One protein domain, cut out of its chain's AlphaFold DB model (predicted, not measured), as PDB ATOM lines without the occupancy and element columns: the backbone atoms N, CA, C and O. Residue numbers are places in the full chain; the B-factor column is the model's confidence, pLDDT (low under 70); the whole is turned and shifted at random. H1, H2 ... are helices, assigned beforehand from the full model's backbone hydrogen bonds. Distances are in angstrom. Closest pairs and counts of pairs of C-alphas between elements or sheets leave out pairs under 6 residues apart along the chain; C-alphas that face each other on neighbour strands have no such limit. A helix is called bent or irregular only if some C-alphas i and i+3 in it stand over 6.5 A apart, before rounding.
ATOM      1  N   ASP A  27     310.986 165.863 185.379       92.75
ATOM      2  CA  ASP A  27     312.199 166.522 185.884       92.75
ATOM      3  C   ASP A  27     312.067 166.875 187.369       92.75
ATOM      4  O   ASP A  27     313.041 166.798 188.122       92.75
ATOM      5  N   ASP A  28     310.856 167.219 187.821       94.62
ATOM      6  CA  ASP A  28     310.592 167.463 189.238       94.62
ATOM      7  C   ASP A  28     310.664 166.166 190.052       94.62
ATOM      8  O   ASP A  28     311.226 166.176 191.149       94.62
ATOM      9  N   TYR A  29     310.182 165.041 189.506       96.94
ATOM     10  CA  TYR A  29     310.381 163.729 190.129       96.94
ATOM     11  C   TYR A  29     311.873 163.390 190.243       96.94
ATOM     12  O   TYR A  29     312.349 162.997 191.310       96.94
ATOM     13  N   MET A  30     312.636 163.580 189.163       97.38
ATOM     14  CA  MET A  30     314.074 163.299 189.151       97.38
ATOM     15  C   MET A  30     314.829 164.170 190.160       97.38
ATOM     16  O   MET A  30     315.685 163.659 190.885       97.38
ATOM     17  N   ARG A  31     314.465 165.453 190.277       97.69
ATOM     18  CA  ARG A  31     315.021 166.362 191.289       97.69
ATOM     19  C   ARG A  31     314.673 165.917 192.708       97.69
ATOM     20  O   ARG A  31     315.560 165.880 193.554       97.69
ATOM     21  N   ALA A  32     313.421 165.542 192.969       98.25
ATOM     22  CA  ALA A  32     313.016 165.012 194.269       98.25
ATOM     23  C   ALA A  32     313.786 163.723 194.608       98.25
ATOM     24  O   ALA A  32     314.273 163.551 195.721       98.25
ATOM     25  N   SER A  33     313.995 162.834 193.637       98.38
ATOM     26  CA  SER A  33     314.750 161.606 193.892       98.38
ATOM     27  C   SER A  33     316.232 161.877 194.145       98.38
ATOM     28  O   SER A  33     316.850 161.170 194.933       98.38
ATOM     29  N   GLN A  34     316.806 162.907 193.524       98.44
ATOM     30  CA  GLN A  34     318.154 163.362 193.857       98.44
ATOM     31  C   GLN A  34     318.220 163.935 195.282       98.44
ATOM     32  O   GLN A  34     319.134 163.599 196.026       98.44
ATOM     33  N   GLN A  35     317.238 164.742 195.694       98.44
ATOM     34  CA  GLN A  35     317.163 165.267 197.064       98.44
ATOM     35  C   GLN A  35     317.049 164.148 198.107       98.44
ATOM     36  O   GLN A  35     317.594 164.260 199.204       98.44
ATOM     37  N   PHE A  36     316.373 163.051 197.763       98.62
ATOM     38  CA  PHE A  36     316.331 161.844 198.584       98.62
ATOM     39  C   PHE A  36     317.719 161.208 198.739       98.62
ATOM     40  O   PHE A  36     318.156 160.955 199.863       98.62
ATOM     41  N   ASP A  37     318.438 161.009 197.629       98.12
ATOM     42  CA  ASP A  37     319.810 160.487 197.644       98.12
ATOM     43  C   ASP A  37     320.723 161.388 198.507       98.12
ATOM     44  O   ASP A  37     321.428 160.905 199.396       98.12
ATOM     45  N   GLU A  38     320.653 162.707 198.318       98.31
ATOM     46  CA  GLU A  38     321.420 163.699 199.085       98.31
ATOM     47  C   GLU A  38     321.084 163.668 200.584       98.31
ATOM     48  O   GLU A  38     321.990 163.720 201.418       98.31
ATOM     49  N   TRP A  39     319.805 163.517 200.951       97.94
ATOM     50  CA  TRP A  39     319.383 163.380 202.347       97.94
ATOM     51  C   TRP A  39     320.024 162.165 203.013       97.94
ATOM     52  O   TRP A  39     320.588 162.275 204.108       97.94
ATOM     53  N   THR A  40     319.934 160.999 202.368       96.88
ATOM     54  CA  THR A  40     320.468 159.750 202.933       96.88
ATOM     55  C   THR A  40     321.984 159.818 203.106       96.88
ATOM     56  O   THR A  40     322.502 159.384 204.134       96.88
ATOM     57  N   GLN A  41     322.693 160.443 202.161       96.38
ATOM     58  CA  GLN A  41     324.137 160.657 202.244       96.38
ATOM     59  C   GLN A  41     324.520 161.647 203.348       96.38
ATOM     60  O   GLN A  41     325.455 161.387 204.102       96.38
ATOM     61  N   ALA A  42     323.805 162.769 203.460       97.25
ATOM     62  CA  ALA A  42     324.131 163.827 204.412       97.25
ATOM     63  C   ALA A  42     323.795 163.455 205.862       97.25
ATOM     64  O   ALA A  42     324.487 163.882 206.785       97.25
ATOM     65  N   THR A  43     322.728 162.684 206.075       96.44
ATOM     66  CA  THR A  43     322.220 162.379 207.423       96.44
ATOM     67  C   THR A  43     322.559 160.972 207.904       96.44
ATOM     68  O   THR A  43     322.452 160.702 209.097       96.44
ATOM     69  N   GLY A  44     322.914 160.054 206.998       96.06
ATOM     70  CA  GLY A  44     323.030 158.628 207.315       96.06
ATOM     71  C   GLY A  44     321.699 157.985 207.730       96.06
ATOM     72  O   GLY A  44     321.696 156.902 208.308       96.06
ATOM     73  N   SER A  45     320.572 158.651 207.467       97.31
ATOM     74  CA  SER A  45     319.232 158.246 207.893       97.31
ATOM     75  C   SER A  45     318.231 158.340 206.746       97.31
ATOM     76  O   SER A  45     318.450 159.053 205.765       97.31
ATOM     77  N   MET A  46     317.113 157.627 206.871       98.38
ATOM     78  CA  MET A  46     316.025 157.706 205.901       98.38
ATOM     79  C   MET A  46     315.120 158.913 206.183       98.38
ATOM     80  O   MET A  46     314.813 159.157 207.354       98.38
ATOM     81  N   PRO A  47     314.627 159.633 205.154       98.38
ATOM     82  CA  PRO A  47     313.547 160.603 205.332       98.38
ATOM     83  C   PRO A  47     312.353 159.952 206.043       98.38
ATOM     84  O   PRO A  47     312.017 158.801 205.764       98.38
ATOM     85  N   ARG A  48     311.710 160.650 206.978       98.44
ATOM     86  CA  ARG A  48     310.557 160.123 207.728       98.44
ATOM     87  C   ARG A  48     309.334 160.993 207.500       98.44
ATOM     88  O   ARG A  48     309.475 162.203 207.365       98.44
ATOM     89  N   LEU A  49     308.142 160.399 207.543       98.19
ATOM     90  CA  LEU A  49     306.882 161.158 207.508       98.19
ATOM     91  C   LEU A  49     306.675 162.025 208.761       98.19
ATOM     92  O   LEU A  49     305.869 162.949 208.745       98.19
ATOM     93  N   THR A  50     307.395 161.737 209.847       97.69
ATOM     94  CA  THR A  50     307.378 162.533 211.081       97.69
ATOM     95  C   THR A  50     308.218 163.811 210.998       97.69
ATOM     96  O   THR A  50     308.048 164.692 211.838       97.69
ATOM     97  N   ASP A  51     309.106 163.934 210.005       98.25
ATOM     98  CA  ASP A  51     309.839 165.166 209.691       98.25
ATOM     99  C   ASP A  51     309.119 165.904 208.557       98.25
ATOM    100  O   ASP A  51     308.797 165.308 207.533       98.25
ATOM    101  N   GLU A  52     308.874 167.207 208.707       98.12
ATOM    102  CA  GLU A  52     308.098 167.985 207.730       98.12
ATOM    103  C   GLU A  52     308.737 167.999 206.330       98.12
ATOM    104  O   GLU A  52     308.040 167.868 205.319       98.12
ATOM    105  N   ARG A  53     310.071 168.098 206.248       97.56
ATOM    106  CA  ARG A  53     310.789 168.080 204.966       97.56
ATOM    107  C   ARG A  53     310.788 166.678 204.371       97.56
ATOM    108  O   ARG A  53     310.584 166.535 203.166       97.56
ATOM    109  N   GLY A  54     310.973 165.659 205.212       98.19
ATOM    110  CA  GLY A  54     310.837 164.259 204.821       98.19
ATOM    111  C   GLY A  54     309.450 163.964 204.249       98.19
ATOM    112  O   GLY A  54     309.341 163.419 203.153       98.19
ATOM    113  N   ALA A  55     308.392 164.410 204.921       98.56
ATOM    114  CA  ALA A  55     307.015 164.249 204.472       98.56
ATOM    115  C   ALA A  55     306.741 164.950 203.134       98.56
ATOM    116  O   ALA A  55     306.148 164.348 202.240       98.56
ATOM    117  N   ALA A  56     307.201 166.194 202.958       98.38
ATOM    118  CA  ALA A  56     307.046 166.920 201.696       98.38
ATOM    119  C   ALA A  56     307.771 166.225 200.529       98.38
ATOM    120  O   ALA A  56     307.232 166.122 199.420       98.38
ATOM    121  N   LEU A  57     308.973 165.706 200.790       98.38
ATOM    122  CA  LEU A  57     309.761 164.969 199.810       98.38
ATOM    123  C   LEU A  57     309.077 163.659 199.405       98.38
ATOM    124  O   LEU A  57     308.899 163.395 198.216       98.38
ATOM    125  N   LEU A  58     308.643 162.865 200.387       98.62
ATOM    126  CA  LEU A  58     307.959 161.591 200.161       98.62
ATOM    127  C   LEU A  58     306.621 161.770 199.453       98.62
ATOM    128  O   LEU A  58     306.307 161.002 198.547       98.62
ATOM    129  N   LYS A  59     305.868 162.818 199.800       98.44
ATOM    130  CA  LYS A  59     304.632 163.182 199.104       98.44
ATOM    131  C   LYS A  59     304.883 163.490 197.632       98.44
ATOM    132  O   LYS A  59     304.104 163.077 196.786       98.44
ATOM    133  N   THR A  60     305.974 164.192 197.319       98.31
ATOM    134  CA  THR A  60     306.354 164.430 195.922       98.31
ATOM    135  C   THR A  60     306.667 163.097 195.247       98.31
ATOM    136  O   THR A  60     306.039 162.752 194.260       98.31
ATOM    137  N   LEU A  61     307.556 162.283 195.818       98.50
ATOM    138  CA  LEU A  61     307.978 160.999 195.239       98.50
ATOM    139  C   LEU A  61     306.875 159.932 195.113       98.50
ATOM    140  O   LEU A  61     307.098 158.916 194.462       98.50
ATOM    141  N   SER A  62     305.711 160.141 195.721       98.44
ATOM    142  CA  SER A  62     304.552 159.240 195.654       98.44
ATOM    143  C   SER A  62     303.380 159.809 194.844       98.44
ATOM    144  O   SER A  62     302.349 159.143 194.712       98.44
ATOM    145  N   ASP A  63     303.529 161.003 194.255       98.19
ATOM    146  CA  ASP A  63     302.485 161.683 193.479       98.19
ATOM    147  C   ASP A  63     302.251 160.994 192.122       98.19
ATOM    148  O   ASP A  63     302.733 161.398 191.061       98.19
ATOM    149  N   THR A  64     301.499 159.895 192.182       96.75
ATOM    150  CA  THR A  64     301.123 159.075 191.025       96.75
ATOM    151  C   THR A  64     300.332 159.900 190.014       96.75
ATOM    152  O   THR A  64     300.565 159.773 188.814       96.75
ATOM    153  N   HIS A  65     299.441 160.777 190.480       95.88
ATOM    154  CA  HIS A  65     298.593 161.571 189.598       95.88
ATOM    155  C   HIS A  65     299.446 162.475 188.708       95.88
ATOM    156  O   HIS A  65     299.378 162.395 187.484       95.88
ATOM    157  N   ARG A  66     300.328 163.265 189.329       95.75
ATOM    158  CA  ARG A  66     301.180 164.227 188.626       95.75
ATOM    159  C   ARG A  66     302.179 163.577 187.675       95.75
ATOM    160  O   ARG A  66     302.485 164.158 186.635       95.75
ATOM    161  N   PHE A  67     302.752 162.433 188.052       96.50
ATOM    162  CA  PHE A  67     303.879 161.859 187.312       96.50
ATOM    163  C   PHE A  67     303.520 160.669 186.428       96.50
ATOM    164  O   PHE A  67     304.292 160.366 185.520       96.50
ATOM    165  N   LEU A  68     302.386 160.003 186.662       95.88
ATOM    166  CA  LEU A  68     301.995 158.798 185.930       95.88
ATOM    167  C   LEU A  68     300.609 158.909 185.290       95.88
ATOM    168  O   LEU A  68     300.485 158.576 184.117       95.88
ATOM    169  N   ASP A  69     299.578 159.343 186.019       93.69
ATOM    170  CA  ASP A  69     298.199 159.288 185.505       93.69
ATOM    171  C   ASP A  69     297.866 160.443 184.549       93.69
ATOM    172  O   ASP A  69     297.220 160.219 183.527       93.69
ATOM    173  N   ASP A  70     298.368 161.651 184.821       91.38
ATOM    174  CA  ASP A  70     298.189 162.828 183.954       91.38
ATOM    175  C   ASP A  70     299.140 162.851 182.747       91.38
ATOM    176  O   ASP A  70     299.069 163.744 181.897       91.38
ATOM    177  N   VAL A  71     300.063 161.892 182.668       90.88
ATOM    178  CA  VAL A  71     301.095 161.840 181.632       90.88
ATOM    179  C   VAL A  71     300.785 160.702 180.669       90.88
ATOM    180  O   VAL A  71     300.767 159.529 181.030       90.88
ATOM    181  N   THR A  72     300.584 161.039 179.396       90.62
ATOM    182  CA  THR A  72     300.548 160.027 178.337       90.62
ATOM    183  C   THR A  72     301.971 159.728 177.889       90.62
ATOM    184  O   THR A  72     302.675 160.636 177.450       90.62
ATOM    185  N   PHE A  73     302.373 158.462 177.992       93.25
ATOM    186  CA  PHE A  73     303.690 157.997 177.566       93.25
ATOM    187  C   PHE A  73     303.638 157.340 176.187       93.25
ATOM    188  O   PHE A  73     302.873 156.395 175.961       93.25
ATOM    189  N   ASP A  74     304.496 157.796 175.282       94.00
ATOM    190  CA  ASP A  74     304.768 157.147 174.005       94.00
ATOM    191  C   ASP A  74     306.088 156.351 174.020       94.00
ATOM    192  O   ASP A  74     306.791 156.250 175.028       94.00
ATOM    193  N   ASP A  75     306.422 155.738 172.883       92.94
ATOM    194  CA  ASP A  75     307.621 154.905 172.759       92.94
ATOM    195  C   ASP A  75     308.928 155.710 172.882       92.94
ATOM    196  O   ASP A  75     309.941 155.158 173.312       92.94
ATOM    197  N   ALA A  76     308.930 156.999 172.523       93.12
ATOM    198  CA  ALA A  76     310.112 157.854 172.627       93.12
ATOM    199  C   ALA A  76     310.414 158.225 174.086       93.12
ATOM    200  O   ALA A  76     311.567 158.473 174.438       93.12
ATOM    201  N   GLN A  77     309.392 158.219 174.942       94.19
ATOM    202  CA  GLN A  77     309.513 158.499 176.371       94.19
ATOM    203  C   GLN A  77     309.876 157.269 177.209       94.19
ATOM    204  O   GLN A  77     310.155 157.426 178.400       94.19
ATOM    205  N   LEU A  78     309.920 156.066 176.620       94.19
ATOM    206  CA  LEU A  78     310.268 154.844 177.347       94.19
ATOM    207  C   LEU A  78     311.575 155.001 178.150       94.19
ATOM    208  O   LEU A  78     311.510 154.766 179.352       94.19
ATOM    209  N   PRO A  79     312.720 155.453 177.591       94.62
ATOM    210  CA  PRO A  79     313.957 155.593 178.367       94.62
ATOM    211  C   PRO A  79     313.809 156.480 179.613       94.62
ATOM    212  O   PRO A  79     314.269 156.106 180.687       94.62
ATOM    213  N   LEU A  80     313.106 157.609 179.493       94.06
ATOM    214  CA  LEU A  80     312.865 158.518 180.616       94.06
ATOM    215  C   LEU A  80     311.969 157.874 181.684       94.06
ATOM    216  O   LEU A  80     312.257 157.982 182.875       94.06
ATOM    217  N   LEU A  81     310.913 157.162 181.276       95.94
ATOM    218  CA  LEU A  81     310.066 156.425 182.215       95.94
ATOM    219  C   LEU A  81     310.846 155.301 182.915       95.94
ATOM    220  O   LEU A  81     310.683 155.111 184.118       95.94
ATOM    221  N   MET A  82     311.741 154.597 182.207       95.56
ATOM    222  CA  MET A  82     312.620 153.592 182.819       95.56
ATOM    223  C   MET A  82     313.508 154.204 183.909       95.56
ATOM    224  O   MET A  82     313.680 153.598 184.967       95.56
ATOM    225  N   ASP A  83     314.047 155.404 183.682       96.69
ATOM    226  CA  ASP A  83     314.871 156.105 184.669       96.69
ATOM    227  C   ASP A  83     314.066 156.511 185.910       96.69
ATOM    228  O   ASP A  83     314.529 156.301 187.039       96.69
ATOM    229  N   VAL A  84     312.843 157.018 185.716       97.19
ATOM    230  CA  VAL A  84     311.900 157.366 186.793       97.19
ATOM    231  C   VAL A  84     311.537 156.133 187.619       97.19
ATOM    232  O   VAL A  84     311.713 156.147 188.840       97.19
ATOM    233  N   CYS A  85     311.115 155.035 186.981       97.69
ATOM    234  CA  CYS A  85     310.776 153.800 187.691       97.69
ATOM    235  C   CYS A  85     312.007 153.183 188.373       97.69
ATOM    236  O   CYS A  85     311.919 152.700 189.501       97.69
ATOM    237  N   GLY A  86     313.187 153.272 187.752       97.69
ATOM    238  CA  GLY A  86     314.445 152.854 188.366       97.69
ATOM    239  C   GLY A  86     314.812 153.685 189.600       97.69
ATOM    240  O   GLY A  86     315.324 153.146 190.581       97.69
ATOM    241  N   LYS A  87     314.545 154.999 189.593       98.31
ATOM    242  CA  LYS A  87     314.668 155.858 190.783       98.31
ATOM    243  C   LYS A  87     313.620 155.497 191.843       98.31
ATOM    244  O   LYS A  87     313.994 155.369 193.004       98.31
ATOM    245  N   ALA A  88     312.367 155.243 191.459       98.56
ATOM    246  CA  ALA A  88     311.313 154.786 192.373       98.56
ATOM    247  C   ALA A  88     311.712 153.509 193.124       98.56
ATOM    248  O   ALA A  88     311.720 153.495 194.356       98.56
ATOM    249  N   ASN A  89     312.145 152.483 192.385       98.31
ATOM    250  CA  ASN A  89     312.636 151.235 192.960       98.31
ATOM    251  C   ASN A  89     313.813 151.483 193.915       98.31
ATOM    252  O   ASN A  89     313.810 150.986 195.035       98.31
ATOM    253  N   ARG A  90     314.799 152.307 193.531       98.31
ATOM    254  CA  ARG A  90     315.924 152.642 194.424       98.31
ATOM    255  C   ARG A  90     315.486 153.340 195.709       98.31
ATOM    256  O   ARG A  90     316.049 153.030 196.759       98.31
ATOM    257  N   ASN A  91     314.496 154.228 195.658       98.50
ATOM    258  CA  ASN A  91     313.978 154.905 196.849       98.50
ATOM    259  C   ASN A  91     313.332 153.887 197.803       98.50
ATOM    260  O   ASN A  91     313.665 153.860 198.986       98.50
ATOM    261  N   VAL A  92     312.499 152.978 197.281       98.56
ATOM    262  CA  VAL A  92     311.903 151.870 198.056       98.56
ATOM    263  C   VAL A  92     312.985 150.953 198.631       98.56
ATOM    264  O   VAL A  92     313.007 150.684 199.834       98.56
ATOM    265  N   MET A  93     313.935 150.517 197.802       98.00
ATOM    266  CA  MET A  93     315.014 149.622 198.220       98.00
ATOM    267  C   MET A  93     315.943 150.262 199.253       98.00
ATOM    268  O   MET A  93     316.478 149.546 200.100       98.00
ATOM    269  N   SER A  94     316.092 151.589 199.248       98.31
ATOM    270  CA  SER A  94     316.844 152.312 200.280       98.31
ATOM    271  C   SER A  94     316.218 152.157 201.666       98.31
ATOM    272  O   SER A  94     316.957 151.994 202.631       98.31
ATOM    273  N   TYR A  95     314.883 152.118 201.776       98.62
ATOM    274  CA  TYR A  95     314.200 151.792 203.037       98.62
ATOM    275  C   TYR A  95     314.316 150.310 203.377       98.62
ATOM    276  O   TYR A  95     314.723 149.947 204.480       98.62
ATOM    277  N   VAL A  96     313.972 149.445 202.421       97.88
ATOM    278  CA  VAL A  96     313.905 147.993 202.625       97.88
ATOM    279  C   VAL A  96     315.266 147.422 203.041       97.88
ATOM    280  O   VAL A  96     315.338 146.577 203.933       97.88
ATOM    281  N   LEU A  97     316.359 147.935 202.474       97.69
ATOM    282  CA  LEU A  97     317.732 147.504 202.757       97.69
ATOM    283  C   LEU A  97     318.513 148.490 203.636       97.69
ATOM    284  O   LEU A  97     319.743 148.406 203.712       97.69
ATOM    285  N   PHE A  98     317.834 149.419 204.311       98.00
ATOM    286  CA  PHE A  98     318.501 150.381 205.181       98.00
ATOM    287  C   PHE A  98     319.346 149.676 206.256       98.00
ATOM    288  O   PHE A  98     318.856 148.793 206.964       98.00
ATOM    289  N   GLY A  99     320.622 150.061 206.374       96.12
ATOM    290  CA  GLY A  99     321.576 149.458 207.318       96.12
ATOM    291  C   GLY A  99     322.146 148.098 206.890       96.12
ATOM    292  O   GLY A  99     322.792 147.434 207.699       96.12
ATOM    293  N   LEU A 100     321.947 147.657 205.640       95.62
ATOM    294  CA  LEU A 100     322.431 146.350 205.162       95.62
ATOM    295  C   LEU A 100     323.931 146.133 205.389       95.62
ATOM    296  O   LEU A 100     324.343 145.043 205.778       95.62
ATOM    297  N   ARG A 101     324.741 147.175 205.183       91.81
ATOM    298  CA  ARG A 101     326.203 147.110 205.335       91.81
ATOM    299  C   ARG A 101     326.652 146.809 206.765       91.81
ATOM    300  O   ARG A 101     327.749 146.297 206.935       91.81
ATOM    301  N   ASP A 102     325.805 147.081 207.755       92.31
ATOM    302  CA  ASP A 102     326.098 146.810 209.166       92.31
ATOM    303  C   ASP A 102     325.718 145.374 209.569       92.31
ATOM    304  O   ASP A 102     326.114 144.899 210.630       92.31
ATOM    305  N   HIS A 103     324.942 144.678 208.730       89.25
ATOM    306  CA  HIS A 103     324.384 143.349 209.022       89.25
ATOM    307  C   HIS A 103     324.955 142.244 208.126       89.25
ATOM    308  O   HIS A 103     324.744 141.063 208.401       89.25
ATOM    309  N   VAL A 104     325.645 142.611 207.044       91.81
ATOM    310  CA  VAL A 104     326.194 141.673 206.064       91.81
ATOM    311  C   VAL A 104     327.637 142.027 205.744       91.81
ATOM    312  O   VAL A 104     327.934 143.123 205.269       91.81
ATOM    313  N   ASP A 105     328.514 141.044 205.922       90.94
ATOM    314  CA  ASP A 105     329.913 141.094 205.517       90.94
ATOM    315  C   ASP A 105     330.194 140.105 204.372       90.94
ATOM    316  O   ASP A 105     329.570 139.048 204.259       90.94
ATOM    317  N   LYS A 106     331.163 140.440 203.510       88.00
ATOM    318  CA  LYS A 106     331.527 139.627 202.334       88.00
ATOM    319  C   LYS A 106     332.127 138.261 202.687       88.00
ATOM    320  O   LYS A 106     332.162 137.390 201.825       88.00
ATOM    321  N   SER A 107     332.621 138.082 203.910       93.81
ATOM    322  CA  SER A 107     333.163 136.814 204.412       93.81
ATOM    323  C   SER A 107     332.090 135.838 204.902       93.81
ATOM    324  O   SER A 107     332.392 134.670 205.151       93.81
ATOM    325  N   MET A 108     330.835 136.283 205.036       93.88
ATOM    326  CA  MET A 108     329.749 135.438 205.523       93.88
ATOM    327  C   MET A 108     329.362 134.359 204.493       93.88
ATOM    328  O   MET A 108     329.317 134.635 203.292       93.88
ATOM    329  N   PRO A 109     329.001 133.137 204.934       95.69
ATOM    330  CA  PRO A 109     328.424 132.129 204.049       95.69
ATOM    331  C   PRO A 109     327.138 132.630 203.378       95.69
ATOM    332  O   PRO A 109     326.328 133.303 204.014       95.69
ATOM    333  N   ILE A 110     326.902 132.234 202.121       93.12
ATOM    334  CA  ILE A 110     325.751 132.698 201.320       93.12
ATOM    335  C   ILE A 110     324.413 132.470 202.041       93.12
ATOM    336  O   ILE A 110     323.582 133.373 202.076       93.12
ATOM    337  N   ALA A 111     324.215 131.300 202.655       93.06
ATOM    338  CA  ALA A 111     322.990 130.999 203.401       93.06
ATOM    339  C   ALA A 111     322.781 131.960 204.588       93.06
ATOM    340  O   ALA A 111     321.667 132.420 204.836       93.06
ATOM    341  N   THR A 112     323.860 132.324 205.286       94.06
ATOM    342  CA  THR A 112     323.820 133.290 206.389       94.06
ATOM    343  C   THR A 112     323.503 134.695 205.883       94.06
ATOM    344  O   THR A 112     322.700 135.393 206.496       94.06
ATOM    345  N   VAL A 113     324.077 135.098 204.743       94.38
ATOM    346  CA  VAL A 113     323.760 136.382 204.094       94.38
ATOM    347  C   VAL A 113     322.281 136.450 203.725       94.38
ATOM    348  O   VAL A 113     321.623 137.437 204.039       94.38
ATOM    349  N   GLN A 114     321.734 135.401 203.107       92.75
ATOM    350  CA  GLN A 114     320.320 135.349 202.731       92.75
ATOM    351  C   GLN A 114     319.407 135.512 203.946       92.75
ATOM    352  O   GLN A 114     318.503 136.347 203.921       92.75
ATOM    353  N   GLN A 115     319.672 134.780 205.030       94.00
ATOM    354  CA  GLN A 115     318.882 134.903 206.251       94.00
ATOM    355  C   GLN A 115     319.002 136.299 206.882       94.00
ATOM    356  O   GLN A 115     317.993 136.864 207.295       94.00
ATOM    357  N   ALA A 116     320.208 136.878 206.926       94.62
ATOM    358  CA  ALA A 116     320.430 138.219 207.464       94.62
ATOM    359  C   ALA A 116     319.676 139.292 206.661       94.62
ATOM    360  O   ALA A 116     319.028 140.158 207.247       94.62
ATOM    361  N   VAL A 117     319.704 139.196 205.328       95.56
ATOM    362  CA  VAL A 117     318.943 140.082 204.435       95.56
ATOM    363  C   VAL A 117     317.443 139.930 204.674       95.56
ATOM    364  O   VAL A 117     316.763 140.937 204.829       95.56
ATOM    365  N   LEU A 118     316.918 138.703 204.753       93.62
ATOM    366  CA  LEU A 118     315.489 138.473 204.994       93.62
ATOM    367  C   LEU A 118     315.026 139.071 206.327       93.62
ATOM    368  O   LEU A 118     314.027 139.787 206.362       93.62
ATOM    369  N   THR A 119     315.781 138.841 207.403       95.38
ATOM    370  CA  THR A 119     315.485 139.417 208.721       95.38
ATOM    371  C   THR A 119     315.521 140.947 208.684       95.38
ATOM    372  O   THR A 119     314.652 141.607 209.257       95.38
ATOM    373  N   LEU A 120     316.505 141.529 207.990       96.75
ATOM    374  CA  LEU A 120     316.622 142.976 207.828       96.75
ATOM    375  C   LEU A 120     315.421 143.565 207.080       96.75
ATOM    376  O   LEU A 120     314.845 144.551 207.535       96.75
ATOM    377  N   VAL A 121     315.042 142.946 205.961       96.44
ATOM    378  CA  VAL A 121     313.901 143.353 205.133       96.44
ATOM    379  C   VAL A 121     312.622 143.363 205.962       96.44
ATOM    380  O   VAL A 121     311.943 144.385 205.998       96.44
ATOM    381  N   GLN A 122     312.334 142.282 206.692       96.19
ATOM    382  CA  GLN A 122     311.146 142.184 207.548       96.19
ATOM    383  C   GLN A 122     311.127 143.283 208.618       96.19
ATOM    384  O   GLN A 122     310.133 143.992 208.777       96.19
ATOM    385  N   ARG A 123     312.253 143.491 209.315       97.81
ATOM    386  CA  ARG A 123     312.379 144.552 210.326       97.81
ATOM    387  C   ARG A 123     312.131 145.935 209.727       97.81
ATOM    388  O   ARG A 123     311.418 146.751 210.314       97.81
ATOM    389  N   ASN A 124     312.748 146.219 208.586       98.44
ATOM    390  CA  ASN A 124     312.656 147.521 207.940       98.44
ATOM    391  C   ASN A 124     311.259 147.764 207.362       98.44
ATOM    392  O   ASN A 124     310.765 148.880 207.474       98.44
ATOM    393  N   GLN A 125     310.585 146.737 206.836       97.81
ATOM    394  CA  GLN A 125     309.184 146.840 206.425       97.81
ATOM    395  C   GLN A 125     308.293 147.257 207.592       97.81
ATOM    396  O   GLN A 125     307.531 148.202 207.447       97.81
ATOM    397  N   VAL A 126     308.441 146.646 208.771       98.44
ATOM    398  CA  VAL A 126     307.682 147.056 209.967       98.44
ATOM    399  C   VAL A 126     308.060 148.472 210.419       98.44
ATOM    400  O   VAL A 126     307.191 149.254 210.799       98.44
ATOM    401  N   THR A 127     309.344 148.830 210.361       98.50
ATOM    402  CA  THR A 127     309.858 150.130 210.841       98.50
ATOM    403  C   THR A 127     309.449 151.307 209.949       98.50
ATOM    404  O   THR A 127     309.231 152.413 210.453       98.50
ATOM    405  N   TYR A 128     309.381 151.078 208.638       98.75
ATOM    406  CA  TYR A 128     309.175 152.097 207.606       98.75
ATOM    407  C   TYR A 128     307.883 151.890 206.809       98.75
ATOM    408  O   TYR A 128     307.730 152.437 205.722       98.75
ATOM    409  N   GLN A 129     306.950 151.083 207.319       98.50
ATOM    410  CA  GLN A 129     305.685 150.775 206.644       98.50
ATOM    411  C   GLN A 129     304.882 152.018 206.254       98.50
ATOM    412  O   GLN A 129     304.214 151.995 205.226       98.50
ATOM    413  N   ASP A 130     304.953 153.101 207.033       98.56
ATOM    414  CA  ASP A 130     304.227 154.329 206.717       98.56
ATOM    415  C   ASP A 130     304.838 155.008 205.485       98.56
ATOM    416  O   ASP A 130     304.116 155.316 204.538       98.56
ATOM    417  N   GLU A 131     306.165 155.152 205.437       98.75
ATOM    418  CA  GLU A 131     306.877 155.670 204.262       98.75
ATOM    419  C   GLU A 131     306.705 154.758 203.033       98.75
ATOM    420  O   GLU A 131     306.429 155.220 201.924       98.75
ATOM    421  N   LEU A 132     306.820 153.441 203.227       98.75
ATOM    422  CA  LEU A 132     306.642 152.445 202.170       98.75
ATOM    423  C   LEU A 132     305.204 152.409 201.644       98.75
ATOM    424  O   LEU A 132     305.006 152.114 200.466       98.75
ATOM    425  N   SER A 133     304.211 152.752 202.473       98.50
ATOM    426  CA  SER A 133     302.810 152.847 202.050       98.50
ATOM    427  C   SER A 133     302.538 153.965 201.049       98.50
ATOM    428  O   SER A 133     301.524 153.883 200.360       98.50
ATOM    429  N   GLU A 134     303.446 154.940 200.935       97.94
ATOM    430  CA  GLU A 134     303.420 155.999 199.923       97.94
ATOM    431  C   GLU A 134     304.250 155.608 198.689       97.94
ATOM    432  O   GLU A 134     303.769 155.647 197.557       97.94
ATOM    433  N   LEU A 135     305.504 155.192 198.900       98.69
ATOM    434  CA  LEU A 135     306.473 155.024 197.809       98.69
ATOM    435  C   LEU A 135     306.277 153.748 196.987       98.69
ATOM    436  O   LEU A 135     306.384 153.766 195.761       98.69
ATOM    437  N   GLN A 136     306.020 152.620 197.642       98.44
ATOM    438  CA  GLN A 136     305.990 151.331 196.955       98.44
ATOM    439  C   GLN A 136     304.762 151.172 196.035       98.44
ATOM    440  O   GLN A 136     304.908 150.656 194.926       98.44
ATOM    441  N   PRO A 137     303.569 151.693 196.386       98.69
ATOM    442  CA  PRO A 137     302.454 151.794 195.446       98.69
ATOM    443  C   PRO A 137     302.760 152.608 194.181       98.69
ATOM    444  O   PRO A 137     302.254 152.267 193.111       98.69
ATOM    445  N   PHE A 138     303.561 153.676 194.284       98.62
ATOM    446  CA  PHE A 138     304.006 154.445 193.119       98.62
ATOM    447  C   PHE A 138     304.913 153.598 192.221       98.62
ATOM    448  O   PHE A 138     304.704 153.553 191.012       98.62
ATOM    449  N   GLU A 139     305.873 152.870 192.802       98.19
ATOM    450  CA  GLU A 139     306.765 151.969 192.063       98.19
ATOM    451  C   GLU A 139     305.983 150.929 191.242       98.19
ATOM    452  O   GLU A 139     306.235 150.771 190.046       98.19
ATOM    453  N   VAL A 140     304.998 150.262 191.858       98.44
ATOM    454  CA  VAL A 140     304.156 149.257 191.183       98.44
ATOM    455  C   VAL A 140     303.417 149.868 189.992       98.44
ATOM    456  O   VAL A 140     303.421 149.293 188.902       98.44
ATOM    457  N   ARG A 141     302.826 151.055 190.168       98.56
ATOM    458  CA  ARG A 141     302.127 151.767 189.087       98.56
ATOM    459  C   ARG A 141     303.082 152.238 187.995       98.56
ATOM    460  O   ARG A 141     302.748 152.150 186.817       98.56
ATOM    461  N   CYS A 142     304.280 152.689 188.360       97.94
ATOM    462  CA  CYS A 142     305.308 153.091 187.403       97.94
ATOM    463  C   CYS A 142     305.694 151.917 186.498       97.94
ATOM    464  O   CYS A 142     305.678 152.047 185.272       97.94
ATOM    465  N   LEU A 143     305.941 150.742 187.092       96.62
ATOM    466  CA  LEU A 143     306.209 149.518 186.339       96.62
ATOM    467  C   LEU A 143     305.045 149.184 185.395       96.62
ATOM    468  O   LEU A 143     305.273 148.873 184.230       96.62
ATOM    469  N   ALA A 144     303.802 149.331 185.859       97.44
ATOM    470  CA  ALA A 144     302.609 149.106 185.046       97.44
ATOM    471  C   ALA A 144     302.562 150.008 183.804       97.44
ATOM    472  O   ALA A 144     302.260 149.536 182.708       97.44
ATOM    473  N   ARG A 145     302.922 151.292 183.944       96.88
ATOM    474  CA  ARG A 145     303.022 152.235 182.814       96.88
ATOM    475  C   ARG A 145     304.152 151.871 181.850       96.88
ATOM    476  O   ARG A 145     304.005 152.053 180.643       96.88
ATOM    477  N   GLN A 146     305.258 151.335 182.360       95.12
ATOM    478  CA  GLN A 146     306.423 150.944 181.566       95.12
ATOM    479  C   GLN A 146     306.158 149.694 180.709       95.12
ATOM    480  O   GLN A 146     306.596 149.617 179.558       95.12
ATOM    481  N   THR A 147     305.425 148.721 181.245       95.19
ATOM    482  CA  THR A 147     305.194 147.411 180.627       95.19
ATOM    483  C   THR A 147     304.681 147.438 179.183       95.19
ATOM    484  O   THR A 147     305.312 146.809 178.324       95.19
ATOM    485  N   PRO A 148     303.578 148.136 178.845       94.50
ATOM    486  CA  PRO A 148     303.069 148.139 177.477       94.50
ATOM    487  C   PRO A 148     304.039 148.810 176.497       94.50
ATOM    488  O   PRO A 148     304.119 148.392 175.343       94.50
ATOM    489  N   LEU A 149     304.815 149.806 176.940       95.31
ATOM    490  CA  LEU A 149     305.853 150.435 176.116       95.31
ATOM    491  C   LEU A 149     306.988 149.446 175.821       95.31
ATOM    492  O   LEU A 149     307.434 149.328 174.680       95.31
ATOM    493  N   MET A 150     307.429 148.698 176.839       94.44
ATOM    494  CA  MET A 150     308.446 147.659 176.677       94.44
ATOM    495  C   MET A 150     307.977 146.554 175.732       94.44
ATOM    496  O   MET A 150     308.750 146.134 174.875       94.44
ATOM    497  N   ALA A 151     306.720 146.114 175.842       94.06
ATOM    498  CA  ALA A 151     306.142 145.154 174.905       94.06
ATOM    499  C   ALA A 151     306.229 145.680 173.464       94.06
ATOM    500  O   ALA A 151     306.827 145.035 172.609       94.06
ATOM    501  N   ARG A 152     305.752 146.905 173.202       94.44
ATOM    502  CA  ARG A 152     305.825 147.511 171.859       94.44
ATOM    503  C   ARG A 152     307.251 147.692 171.348       94.44
ATOM    504  O   ARG A 152     307.484 147.557 170.149       94.44
ATOM    505  N   PHE A 153     308.201 148.001 172.227       93.56
ATOM    506  CA  PHE A 153     309.613 148.064 171.861       93.56
ATOM    507  C   PHE A 153     310.122 146.695 171.399       93.56
ATOM    508  O   PHE A 153     310.713 146.598 170.325       93.56
ATOM    509  N   MET A 154     309.844 145.637 172.164       93.06
ATOM    510  CA  MET A 154     310.248 144.268 171.829       93.06
ATOM    511  C   MET A 154     309.636 143.776 170.515       93.06
ATOM    512  O   MET A 154     310.303 143.083 169.748       93.06
ATOM    513  N   ASP A 155     308.408 144.191 170.220       92.75
ATOM    514  CA  ASP A 155     307.689 143.866 168.985       92.75
ATOM    515  C   ASP A 155     308.332 144.476 167.734       92.75
ATOM    516  O   ASP A 155     308.187 143.944 166.634       92.75
ATOM    517  N   LYS A 156     309.045 145.594 167.897       93.25
ATOM    518  CA  LYS A 156     309.712 146.321 166.808       93.25
ATOM    519  C   LYS A 156     311.144 145.855 166.556       93.25
ATOM    520  O   LYS A 156     311.734 146.261 165.555       93.25
ATOM    521  N   LEU A 157     311.710 145.042 167.449       92.62
ATOM    522  CA  LEU A 157     313.065 144.530 167.293       92.62
ATOM    523  C   LEU A 157     313.138 143.515 166.156       92.62
ATOM    524  O   LEU A 157     312.309 142.610 166.043       92.62
TER     525      LEU A 157
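AT A GLANCE: This is residues 27 to 157 of the 261 residues of an uncharacterized protein of Burkholderia dabaoshanensis (UniProt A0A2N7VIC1). Two long helices running opposite ways, H4 and H7a, form the core, with H1 on H4 and H2 on H7a, a slightly splayed bundle of four. At one end H6 makes a corner with the end of H4 and has the small H5 on it; toward the other end H3 packs on H7a, and H7 bends into H7b beside the start of H4. The bundle H1, H2, H4, H7a is up and down, each running against the one before it in the chain. The printed part has 131 residues with seven named helices, H1 to H7 in order, and no named strand, an all-helix domain. It is only just compact, close to loose, with a radius of gyration of the C-alphas of 16.6 A and spans of 45 by 39 by 23 A.

IN THESE COORDINATES: By its hydrogen bonds H7, residues 129 to 156, was assigned as one helix, but it is bent: C-alphas 145 and 148 are 6.7 A apart. Its arms are H7a, residues 129 to 145, 24.0 A long from C-alpha 129 at (305.685, 150.775, 206.644), and H7b, residues 148 to 156, ending with C-alpha 156 at (309.712, 146.321, 166.808). H4, residues 75 to 96, is 31.3 A long and irregular, with C-alphas 76 and 79 at 7.3 A. H6, residues 110 to 127, is 25.4 A long, and H5 is residues 100 to 103. H1, residues 27 to 43, is 24.1 A long and begins at (312.199, 166.522, 185.884). H2 is residues 52 to 61; H3, residues 64 to 69, is only just irregular, with C-alphas 66 and 69 at 6.6 A.

HOW THE PARTS SIT: H7a touches H4 at a shallow tilt of 22 degrees, opposite ways, closest at the C-alphas of Ala 88 and Glu 139, 5.4 A. With residues 131 to 138 alone H7a touches H2, closest at Leu 61 and Leu 135, C-alphas 6.7 A apart. H3 touches H7a, the closest C-alphas being Thr 64 and Phe 138, 5.8 A. H7b touches H4 at a steep tilt of 48 degrees, closest at the C-alphas of Asp 75 and Leu 149, 5.9 A. H1 touches H4 at 25 degrees, shallow, the same way, closest at the C-alphas of Ser 33 and Lys 87, 6.5 A. H1 and H2 form a helical hairpin at a steep tilt of 41 degrees, closest at the C-alphas of Tyr 29 and Leu 61, 6.3 A. H6 is about perpendicular to H4 at 90 degrees and touches it, closest at the C-alphas of Val 96 and Val 121, 5.3 A. H5 touches H6, closest at the C-alphas of His 103 and Ala 116, 6.7 A. H1 and H7a are apart, as are H6 and H7b. Every O i to N i+4 pair is within hydrogen-bond range in H1, H2, H3, H6 and H7b; in H4 it is 15 of 18 and in H7a 10 of 13, while H5 is too short for one.

THE WHOLE: The C-alphas farthest apart, Asp 70 and Ser 107, are 48.2 A apart. The printed part has no cut and no long link. Its mean pLDDT is 96.3, and no printed residue is under 70.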